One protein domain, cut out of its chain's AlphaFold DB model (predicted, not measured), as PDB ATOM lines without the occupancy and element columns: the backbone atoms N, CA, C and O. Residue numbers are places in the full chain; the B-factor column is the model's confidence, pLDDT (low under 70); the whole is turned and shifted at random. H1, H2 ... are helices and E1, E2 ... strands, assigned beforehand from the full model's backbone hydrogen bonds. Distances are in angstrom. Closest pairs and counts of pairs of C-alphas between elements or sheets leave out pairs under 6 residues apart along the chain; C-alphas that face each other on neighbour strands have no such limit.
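What this domain is: This is residues 55 to 122 of the 123 residues of an uncharacterized protein of Nonlabens ulvanivorans (UniProt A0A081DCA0). What shows first? Little regular structure: a small sheet of E1 and E2, a long helix H1, a short H2, and a long stretch with no named element, residues 97 to 122, which first loops back so that residues 104 to 105 pair with 77 to 78 of E1, then runs away from the sheet and folds back on itself, residues 111 to 112 pairing with 120 to 121. What else? The 68 printed residues include H1, E1, H2, E2 in order, class mixed, 27 residues in named elements, the sheet parallel. It is only just compact, close to loose: radius of gyration of the C-alphas 12.9 A, spans 36 by 30 by 23 A.

Where its parts are: Where are the strands? E1 is residues 76 to 78, 6.7 A; E2 is 94 to 96, 6.5 A, ending at C-alpha 96 (39.374, 36.355, -0.688). And the helices? H1, residues 56 to 70, runs 21.4 A from C-alpha 56 (48.490, 20.357, -15.571); H2 is 82 to 87, 8.6 A.

How they stand to each other: How do the strands pair? E1 and E2 are parallel at 37 degrees; N 77 and O 94, 2.9 A apart, are within hydrogen-bond range. E1, H2, E2 form a strand-helix-strand unit, parallel neighbours with a helix between, its crossover right-handed. And the helices? The closest C-alphas of H2 and E2, Arg 85 and Phe 95, are 7.0 A apart; H1 is apart from H2 and E2. In H1 and H2 every O i to N i+4 pair is within hydrogen-bond range.

The domain as a whole: How large? The farthest C-alphas, Asn 92 and Asp 115, are 36.6 A apart. Any cut or low confidence? The printed part has no cut and no long link between named elements; residues 116 to 119 and 121 to 122 have pLDDT under 70.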
ATOM      1  N   ASP A  55      47.885  19.327 -20.351       96.94
ATOM      2  CA  ASP A  55      48.185  18.780 -19.038       96.94
ATOM      3  C   ASP A  55      48.281  19.872 -17.966       96.94
ATOM      4  O   ASP A  55      48.205  21.071 -18.241       96.94
ATOM      5  N   GLU A  56      48.424  19.444 -16.711       95.38
ATOM      6  CA  GLU A  56      48.490  20.357 -15.571       95.38
ATOM      7  C   GLU A  56      49.702  21.292 -15.634       95.38
ATOM      8  O   GLU A  56      49.603  22.429 -15.189       95.38
ATOM      9  N   SER A  57      50.831  20.857 -16.201       96.75
ATOM     10  CA  SER A  57      52.020  21.706 -16.293       96.75
ATOM     11  C   SER A  57      51.789  22.887 -17.235       96.75
ATOM     12  O   SER A  57      52.143  24.014 -16.891       96.75
ATOM     13  N   GLU A  58      51.099  22.657 -18.355       97.81
ATOM     14  CA  GLU A  58      50.682  23.724 -19.266       97.81
ATOM     15  C   GLU A  58      49.655  24.660 -18.618       97.81
ATOM     16  O   GLU A  58      49.730  25.868 -18.820       97.81
ATOM     17  N   VAL A  59      48.724  24.140 -17.806       96.56
ATOM     18  CA  VAL A  59      47.770  24.995 -17.072       96.56
ATOM     19  C   VAL A  59      48.507  25.941 -16.126       96.56
ATOM     20  O   VAL A  59      48.205  27.133 -16.094       96.56
ATOM     21  N   GLN A  60      49.469  25.420 -15.363       96.94
ATOM     22  CA  GLN A  60      50.237  26.204 -14.396       96.94
ATOM     23  C   GLN A  60      51.109  27.255 -15.101       96.94
ATOM     24  O   GLN A  60      51.106  28.410 -14.687       96.94
ATOM     25  N   ALA A  61      51.772  26.887 -16.202       96.94
ATOM     26  CA  ALA A  61      52.581  27.808 -17.002       96.94
ATOM     27  C   ALA A  61      51.733  28.916 -17.653       96.94
ATOM     28  O   ALA A  61      52.040  30.095 -17.513       96.94
ATOM     29  N   ASN A  62      50.615  28.557 -18.292       97.00
ATOM     30  CA  ASN A  62      49.707  29.535 -18.894       97.00
ATOM     31  C   ASN A  62      49.116  30.487 -17.848       97.00
ATOM     32  O   ASN A  62      48.913  31.668 -18.123       97.00
ATOM     33  N   PHE A  63      48.816  29.986 -16.646       96.62
ATOM     34  CA  PHE A  63      48.343  30.833 -15.556       96.62
ATOM     35  C   PHE A  63      49.434  31.802 -15.086       96.62
ATOM     36  O   PHE A  63      49.144  32.983 -14.911       96.62
ATOM     37  N   GLU A  64      50.683  31.344 -14.952       96.31
ATOM     38  CA  GLU A  64      51.832  32.206 -14.644       96.31
ATOM     39  C   GLU A  64      51.999  33.323 -15.680       96.31
ATOM     40  O   GLU A  64      52.096  34.491 -15.307       96.31
ATOM     41  N   ASP A  65      51.943  32.985 -16.971       96.44
ATOM     42  CA  ASP A  65      52.048  33.952 -18.066       96.44
ATOM     43  C   ASP A  65      50.956  35.030 -17.981       96.44
ATOM     44  O   ASP A  65      51.237  36.216 -18.164       96.44
ATOM     45  N   VAL A  66      49.718  34.648 -17.638       95.69
ATOM     46  CA  VAL A  66      48.611  35.597 -17.423       95.69
ATOM     47  C   VAL A  66      48.882  36.510 -16.224       95.69
ATOM     48  O   VAL A  66      48.615  37.712 -16.300       95.69
ATOM     49  N   LEU A  67      49.423  35.979 -15.122       95.56
ATOM     50  CA  LEU A  67      49.779  36.795 -13.958       95.56
ATOM     51  C   LEU A  67      50.905  37.785 -14.280       95.56
ATOM     52  O   LEU A  67      50.842  38.932 -13.836       95.56
ATOM     53  N   VAL A  68      51.901  37.366 -15.067       95.81
ATOM     54  CA  VAL A  68      53.009  38.215 -15.532       95.81
ATOM     55  C   VAL A  68      52.515  39.297 -16.492       95.81
ATOM     56  O   VAL A  68      52.881  40.458 -16.321       95.81
ATOM     57  N   GLU A  69      51.675  38.956 -17.480       95.81
ATOM     58  CA  GLU A  69      51.145  39.911 -18.474       95.81
ATOM     59  C   GLU A  69      50.383  41.068 -17.801       95.81
ATOM     60  O   GLU A  69      50.403  42.196 -18.300       95.81
ATOM     61  N   HIS A  70      49.747  40.806 -16.657       93.25
ATOM     62  CA  HIS A  70      48.896  41.764 -15.953       93.25
ATOM     63  C   HIS A  70      49.455  42.303 -14.629       93.25
ATOM     64  O   HIS A  70      48.786  43.127 -14.005       93.25
ATOM     65  N   ASP A  71      50.656  41.886 -14.216       93.81
ATOM     66  CA  ASP A  71      51.273  42.260 -12.932       93.81
ATOM     67  C   ASP A  71      50.373  41.925 -11.720       93.81
ATOM     68  O   ASP A  71      50.123  42.742 -10.834       93.81
ATOM     69  N   PHE A  72      49.819  40.707 -11.706       94.31
ATOM     70  CA  PHE A  72      48.851  40.256 -10.695       94.31
ATOM     71  C   PHE A  72      49.458  39.527  -9.491       94.31
ATOM     72  O   PHE A  72      48.721  39.097  -8.597       94.31
ATOM     73  N   PHE A  73      50.779  39.392  -9.413       90.62
ATOM     74  CA  PHE A  73      51.415  38.822  -8.227       90.62
ATOM     75  C   PHE A  73      51.114  39.662  -6.979       90.62
ATOM     76  O   PHE A  73      50.976  40.880  -7.047       90.62
ATOM     77  N   GLU A  74      50.986  39.004  -5.825       90.06
ATOM     78  CA  GLU A  74      50.707  39.648  -4.528       90.06
ATOM     79  C   GLU A  74      49.368  40.408  -4.433       90.06
ATOM     80  O   GLU A  74      49.106  41.084  -3.431       90.06
ATOM     81  N   THR A  75      48.492  40.267  -5.432       92.38
ATOM     82  CA  THR A  75      47.155  40.870  -5.435       92.38
ATOM     83  C   THR A  75      46.118  40.006  -4.714       92.38
ATOM     84  O   THR A  75      46.322  38.812  -4.456       92.38
ATOM     85  N   ASN A  76      44.986  40.625  -4.361       94.31
ATOM     86  CA  ASN A  76      43.832  39.889  -3.864       94.31
ATOM     87  C   ASN A  76      43.057  39.284  -5.035       94.31
ATOM     88  O   ASN A  76      42.792  39.951  -6.037       94.31
ATOM     89  N   VAL A  77      42.643  38.034  -4.873       95.25
ATOM     90  CA  VAL A  77      41.900  37.277  -5.880       95.25
ATOM     91  C   VAL A  77      40.600  36.805  -5.268       95.25
ATOM     92  O   VAL A  77      40.604  36.124  -4.240       95.25
ATOM     93  N   LEU A  78      39.485  37.125  -5.918       96.56
ATOM     94  CA  LEU A  78      38.199  36.573  -5.528       96.56
ATOM     95  C   LEU A  78      38.172  35.108  -5.968       96.56
ATOM     96  O   LEU A  78      38.315  34.812  -7.153       96.56
ATOM     97  N   CYS A  79      38.021  34.184  -5.025       95.31
ATOM     98  CA  CYS A  79      37.927  32.760  -5.329       95.31
ATOM     99  C   CYS A  79      37.261  32.039  -4.164       95.31
ATOM    100  O   CYS A  79      37.869  31.918  -3.108       95.31
ATOM    101  N   THR A  80      36.039  31.549  -4.328       92.38
ATOM    102  CA  THR A  80      35.288  30.869  -3.256       92.38
ATOM    103  C   THR A  80      35.536  29.356  -3.209       92.38
ATOM    104  O   THR A  80      35.229  28.703  -2.214       92.38
ATOM    105  N   ASP A  81      36.125  28.785  -4.264       93.06
ATOM    106  CA  ASP A  81      36.389  27.350  -4.380       93.06
ATOM    107  C   ASP A  81      37.726  26.965  -3.717       93.06
ATOM    108  O   ASP A  81      38.811  27.324  -4.180       93.06
ATOM    109  N   LEU A  82      37.656  26.177  -2.639       93.56
ATOM    110  CA  LEU A  82      38.827  25.700  -1.896       93.56
ATOM    111  C   LEU A  82      39.761  24.806  -2.727       93.56
ATOM    112  O   LEU A  82      40.976  24.856  -2.537       93.56
ATOM    113  N   ASN A  83      39.228  23.992  -3.641       94.69
ATOM    114  CA  ASN A  83      40.050  23.149  -4.510       94.69
ATOM    115  C   ASN A  83      40.853  24.012  -5.480       94.69
ATOM    116  O   ASN A  83      42.029  23.740  -5.719       94.69
ATOM    117  N   LEU A  84      40.239  25.081  -5.987       94.31
ATOM    118  CA  LEU A  84      40.888  26.018  -6.895       94.31
ATOM    119  C   LEU A  84      41.987  26.815  -6.183       94.31
ATOM    120  O   LEU A  84      43.102  26.905  -6.694       94.31
ATOM    121  N   ARG A  85      41.726  27.279  -4.952       94.94
ATOM    122  CA  ARG A  85      42.760  27.889  -4.096       94.94
ATOM    123  C   ARG A  85      43.944  26.954  -3.875       94.94
ATOM    124  O   ARG A  85      45.088  27.380  -3.987       94.94
ATOM    125  N   ASN A  86      43.683  25.678  -3.582       94.75
ATOM    126  CA  ASN A  86      44.736  24.686  -3.367       94.75
ATOM    127  C   ASN A  86      45.542  24.408  -4.642       94.75
ATOM    128  O   ASN A  86      46.757  24.258  -4.561       94.75
ATOM    129  N   ARG A  87      44.887  24.367  -5.808       95.00
ATOM    130  CA  ARG A  87      45.531  24.140  -7.111       95.00
ATOM    131  C   ARG A  87      46.460  25.284  -7.527       95.00
ATOM    132  O   ARG A  87      47.459  25.028  -8.190       95.00
ATOM    133  N   PHE A  88      46.142  26.518  -7.134       95.06
ATOM    134  CA  PHE A  88      46.876  27.731  -7.521       95.06
ATOM    135  C   PHE A  88      47.575  28.431  -6.339       95.06
ATOM    136  O   PHE A  88      47.887  29.619  -6.402       95.06
ATOM    137  N   ASN A  89      47.854  27.717  -5.244       92.00
ATOM    138  CA  ASN A  89      48.489  28.302  -4.054       92.00
ATOM    139  C   ASN A  89      49.969  28.697  -4.253       92.00
ATOM    140  O   ASN A  89      50.509  29.451  -3.445       92.00
ATOM    141  N   GLY A  90      50.619  28.214  -5.317       91.62
ATOM    142  CA  GLY A  90      52.039  28.446  -5.604       91.62
ATOM    143  C   GLY A  90      52.390  29.846  -6.118       91.62
ATOM    144  O   GLY A  90      53.568  30.180  -6.172       91.62
ATOM    145  N   PHE A  91      51.400  30.680  -6.457       92.38
ATOM    146  CA  PHE A  91      51.609  31.961  -7.153       92.38
ATOM    147  C   PHE A  91      51.612  33.202  -6.247       92.38
ATOM    148  O   PHE A  91      51.490  34.323  -6.735       92.38
ATOM    149  N   ASN A  92      51.736  33.028  -4.926       90.38
ATOM    150  CA  ASN A  92      51.740  34.132  -3.951       90.38
ATOM    151  C   ASN A  92      50.498  35.054  -4.058       90.38
ATOM    152  O   ASN A  92      50.588  36.276  -3.935       90.38
ATOM    153  N   LEU A  93      49.327  34.460  -4.315       92.56
ATOM    154  CA  LEU A  93      48.039  35.153  -4.412       92.56
ATOM    155  C   LEU A  93      47.344  35.221  -3.047       92.56
ATOM    156  O   LEU A  93      47.423  34.285  -2.245       92.56
ATOM    157  N   ARG A  94      46.604  36.306  -2.793       93.75
ATOM    158  CA  ARG A  94      45.785  36.461  -1.580       93.75
ATOM    159  C   ARG A  94      44.327  36.145  -1.891       93.75
ATOM    160  O   ARG A  94      43.587  36.993  -2.378       93.75
ATOM    161  N   PHE A  95      43.902  34.915  -1.623       94.00
ATOM    162  CA  PHE A  95      42.521  34.510  -1.890       94.00
ATOM    163  C   PHE A  95      41.535  35.138  -0.897       94.00
ATOM    164  O   PHE A  95      41.731  35.060   0.317       94.00
ATOM    165  N   SER A  96      40.458  35.713  -1.427       92.31
ATOM    166  CA  SER A  96      39.374  36.355  -0.688       92.31
ATOM    167  C   SER A  96      38.021  35.758  -1.083       92.31
ATOM    168  O   SER A  96      37.809  35.359  -2.230       92.31
ATOM    169  N   ASP A  97      37.095  35.725  -0.124       90.06
ATOM    170  CA  ASP A  97      35.667  35.445  -0.343       90.06
ATOM    171  C   ASP A  97      34.852  36.727  -0.583       90.06
ATOM    172  O   ASP A  97      33.689  36.676  -0.979       90.06
ATOM    173  N   LEU A  98      35.459  37.889  -0.332       88.81
ATOM    174  CA  LEU A  98      34.864  39.203  -0.530       88.81
ATOM    175  C   LEU A  98      35.395  39.805  -1.826       88.81
ATOM    176  O   LEU A  98      36.600  39.802  -2.064       88.81
ATOM    177  N   HIS A  99      34.492  40.346  -2.642       86.62
ATOM    178  CA  HIS A  99      34.837  40.990  -3.912       86.62
ATOM    179  C   HIS A  99      35.643  42.289  -3.724       86.62
ATOM    180  O   HIS A  99      36.337  42.725  -4.639       86.62
ATOM    181  N   GLU A 100      35.528  42.933  -2.562       87.69
ATOM    182  CA  GLU A 100      36.222  44.188  -2.273       87.69
ATOM    183  C   GLU A 100      37.740  44.033  -2.470       87.69
ATOM    184  O   GLU A 100      38.347  43.060  -2.024       87.69
ATOM    185  N   ASP A 101      38.329  44.989  -3.192       87.19
ATOM    186  CA  ASP A 101      39.765  45.085  -3.469       87.19
ATOM    187  C   ASP A 101      40.411  43.872  -4.168       87.19
ATOM    188  O   ASP A 101      41.627  43.693  -4.071       87.19
ATOM    189  N   CYS A 102      39.635  43.049  -4.888       94.75
ATOM    190  CA  CYS A 102      40.157  41.955  -5.715       94.75
ATOM    191  C   CYS A 102      40.484  42.405  -7.148       94.75
ATOM    192  O   CYS A 102      39.690  43.089  -7.793       94.75
ATOM    193  N   SER A 103      41.634  41.973  -7.672       94.56
ATOM    194  CA  SER A 103      42.109  42.319  -9.021       94.56
ATOM    195  C   SER A 103      41.436  41.497 -10.119       94.56
ATOM    196  O   SER A 103      41.199  42.005 -11.213       94.56
ATOM    197  N   PHE A 104      41.110  40.235  -9.832       94.38
ATOM    198  CA  PHE A 104      40.373  39.361 -10.740       94.38
ATOM    199  C   PHE A 104      39.572  38.299  -9.976       94.38
ATOM    200  O   PHE A 104      39.773  38.073  -8.778       94.38
ATOM    201  N   PHE A 105      38.647  37.660 -10.692       94.56
ATOM    202  CA  PHE A 105      37.847  36.544 -10.200       94.56
ATOM    203  C   PHE A 105      38.343  35.239 -10.818       94.56
ATOM    204  O   PHE A 105      38.405  35.112 -12.041       94.56
ATOM    205  N   LEU A 106      38.688  34.277  -9.966       94.88
ATOM    206  CA  LEU A 106      39.122  32.947 -10.364       94.88
ATOM    207  C   LEU A 106      38.044  31.932  -9.984       94.88
ATOM    208  O   LEU A 106      37.747  31.730  -8.806       94.88
ATOM    209  N   THR A 107      37.481  31.276 -10.995       93.81
ATOM    210  CA  THR A 107      36.381  30.325 -10.833       93.81
ATOM    211  C   THR A 107      36.498  29.171 -11.815       93.81
ATOM    212  O   THR A 107      37.128  29.285 -12.868       93.81
ATOM    213  N   THR A 108      35.871  28.052 -11.472       92.00
ATOM    214  CA  THR A 108      35.606  26.963 -12.412       92.00
ATOM    215  C   THR A 108      34.467  27.356 -13.350       92.00
ATOM    216  O   THR A 108      33.736  28.310 -13.089       92.00
ATOM    217  N   CYS A 109      34.323  26.647 -14.466       87.38
ATOM    218  CA  CYS A 109      33.204  26.798 -15.388       87.38
ATOM    219  C   CYS A 109      32.751  25.406 -15.829       87.38
ATOM    220  O   CYS A 109      33.590  24.583 -16.195       87.38
ATOM    221  N   GLU A 110      31.446  25.139 -15.781       84.00
ATOM    222  CA  GLU A 110      30.897  23.843 -16.197       84.00
ATOM    223  C   GLU A 110      30.531  23.821 -17.684       84.00
ATOM    224  O   GLU A 110      30.744  22.817 -18.365       84.00
ATOM    225  N   TYR A 111      29.992  24.932 -18.197       81.38
ATOM    226  CA  TYR A 111      29.475  25.015 -19.560       81.38
ATOM    227  C   TYR A 111      29.914  26.294 -20.270       81.38
ATOM    228  O   TYR A 111      29.723  27.407 -19.772       81.38
ATOM    229  N   ILE A 112      30.405  26.112 -21.496       82.94
ATOM    230  CA  ILE A 112      30.698  27.173 -22.462       82.94
ATOM    231  C   ILE A 112      29.645  27.171 -23.579       82.94
ATOM    232  O   ILE A 112      29.361  26.133 -24.178       82.94
ATOM    233  N   ILE A 113      29.039  28.328 -23.863       80.44
ATOM    234  CA  ILE A 113      27.977  28.452 -24.876       80.44
ATOM    235  C   ILE A 113      28.545  29.081 -26.152       80.44
ATOM    236  O   ILE A 113      28.846  30.276 -26.207       80.44
ATOM    237  N   SER A 114      28.654  28.277 -27.211       75.69
ATOM    238  CA  SER A 114      29.287  28.657 -28.482       75.69
ATOM    239  C   SER A 114      28.503  29.672 -29.316       75.69
ATOM    240  O   SER A 114      29.122  30.424 -30.068       75.69
ATOM    241  N   ASP A 115      27.176  29.744 -29.171       72.75
ATOM    242  CA  ASP A 115      26.320  30.604 -30.004       72.75
ATOM    243  C   ASP A 115      26.684  32.085 -29.894       72.75
ATOM    244  O   ASP A 115      26.737  32.779 -30.906       72.75
ATOM    245  N   ASN A 116      26.984  32.544 -28.677       67.56
ATOM    246  CA  ASN A 116      27.354  33.930 -28.418       67.56
ATOM    247  C   ASN A 116      28.773  34.084 -27.871       67.56
ATOM    248  O   ASN A 116      29.208  35.211 -27.730       67.56
ATOM    249  N   GLY A 117      29.492  33.010 -27.529       62.00
ATOM    250  CA  GLY A 117      30.909  33.045 -27.142       62.00
ATOM    251  C   GLY A 117      31.271  33.794 -25.855       62.00
ATOM    252  O   GLY A 117      32.426  33.745 -25.483       62.00
ATOM    253  N   GLY A 118      30.347  34.473 -25.169       61.84
ATOM    254  CA  GLY A 118      30.643  35.270 -23.964       61.84
ATOM    255  C   GLY A 118      29.846  34.882 -22.716       61.84
ATOM    256  O   GLY A 118      30.033  35.482 -21.663       61.84
ATOM    257  N   ASN A 119      28.947  33.899 -22.822       65.19
ATOM    258  CA  ASN A 119      28.107  33.470 -21.707       65.19
ATOM    259  C   ASN A 119      28.676  32.203 -21.074       65.19
ATOM    260  O   ASN A 119      28.809  31.173 -21.741       65.19
ATOM    261  N   PHE A 120      28.945  32.296 -19.777       72.12
ATOM    262  CA  PHE A 120      29.409  31.206 -18.931       72.12
ATOM    263  C   PHE A 120      28.329  30.901 -17.896       72.12
ATOM    264  O   PHE A 120      27.727  31.822 -17.340       72.12
ATOM    265  N   ILE A 121      28.072  29.618 -17.649       63.00
ATOM    266  CA  ILE A 121      27.211  29.189 -16.544       63.00
ATOM    267  C   ILE A 121      28.123  28.741 -15.404       63.00
ATOM    268  O   ILE A 121      28.935  27.828 -15.569       63.00
ATOM    269  N   PHE A 122      27.978  29.422 -14.272       61.59
ATOM    270  CA  PHE A 122      28.630  29.125 -13.003       61.59
ATOM    271  C   PHE A 122      27.541  28.616 -12.047       61.59
ATOM    272  O   PHE A 122      26.500  29.270 -11.940       61.59
TER     273      PHE A 122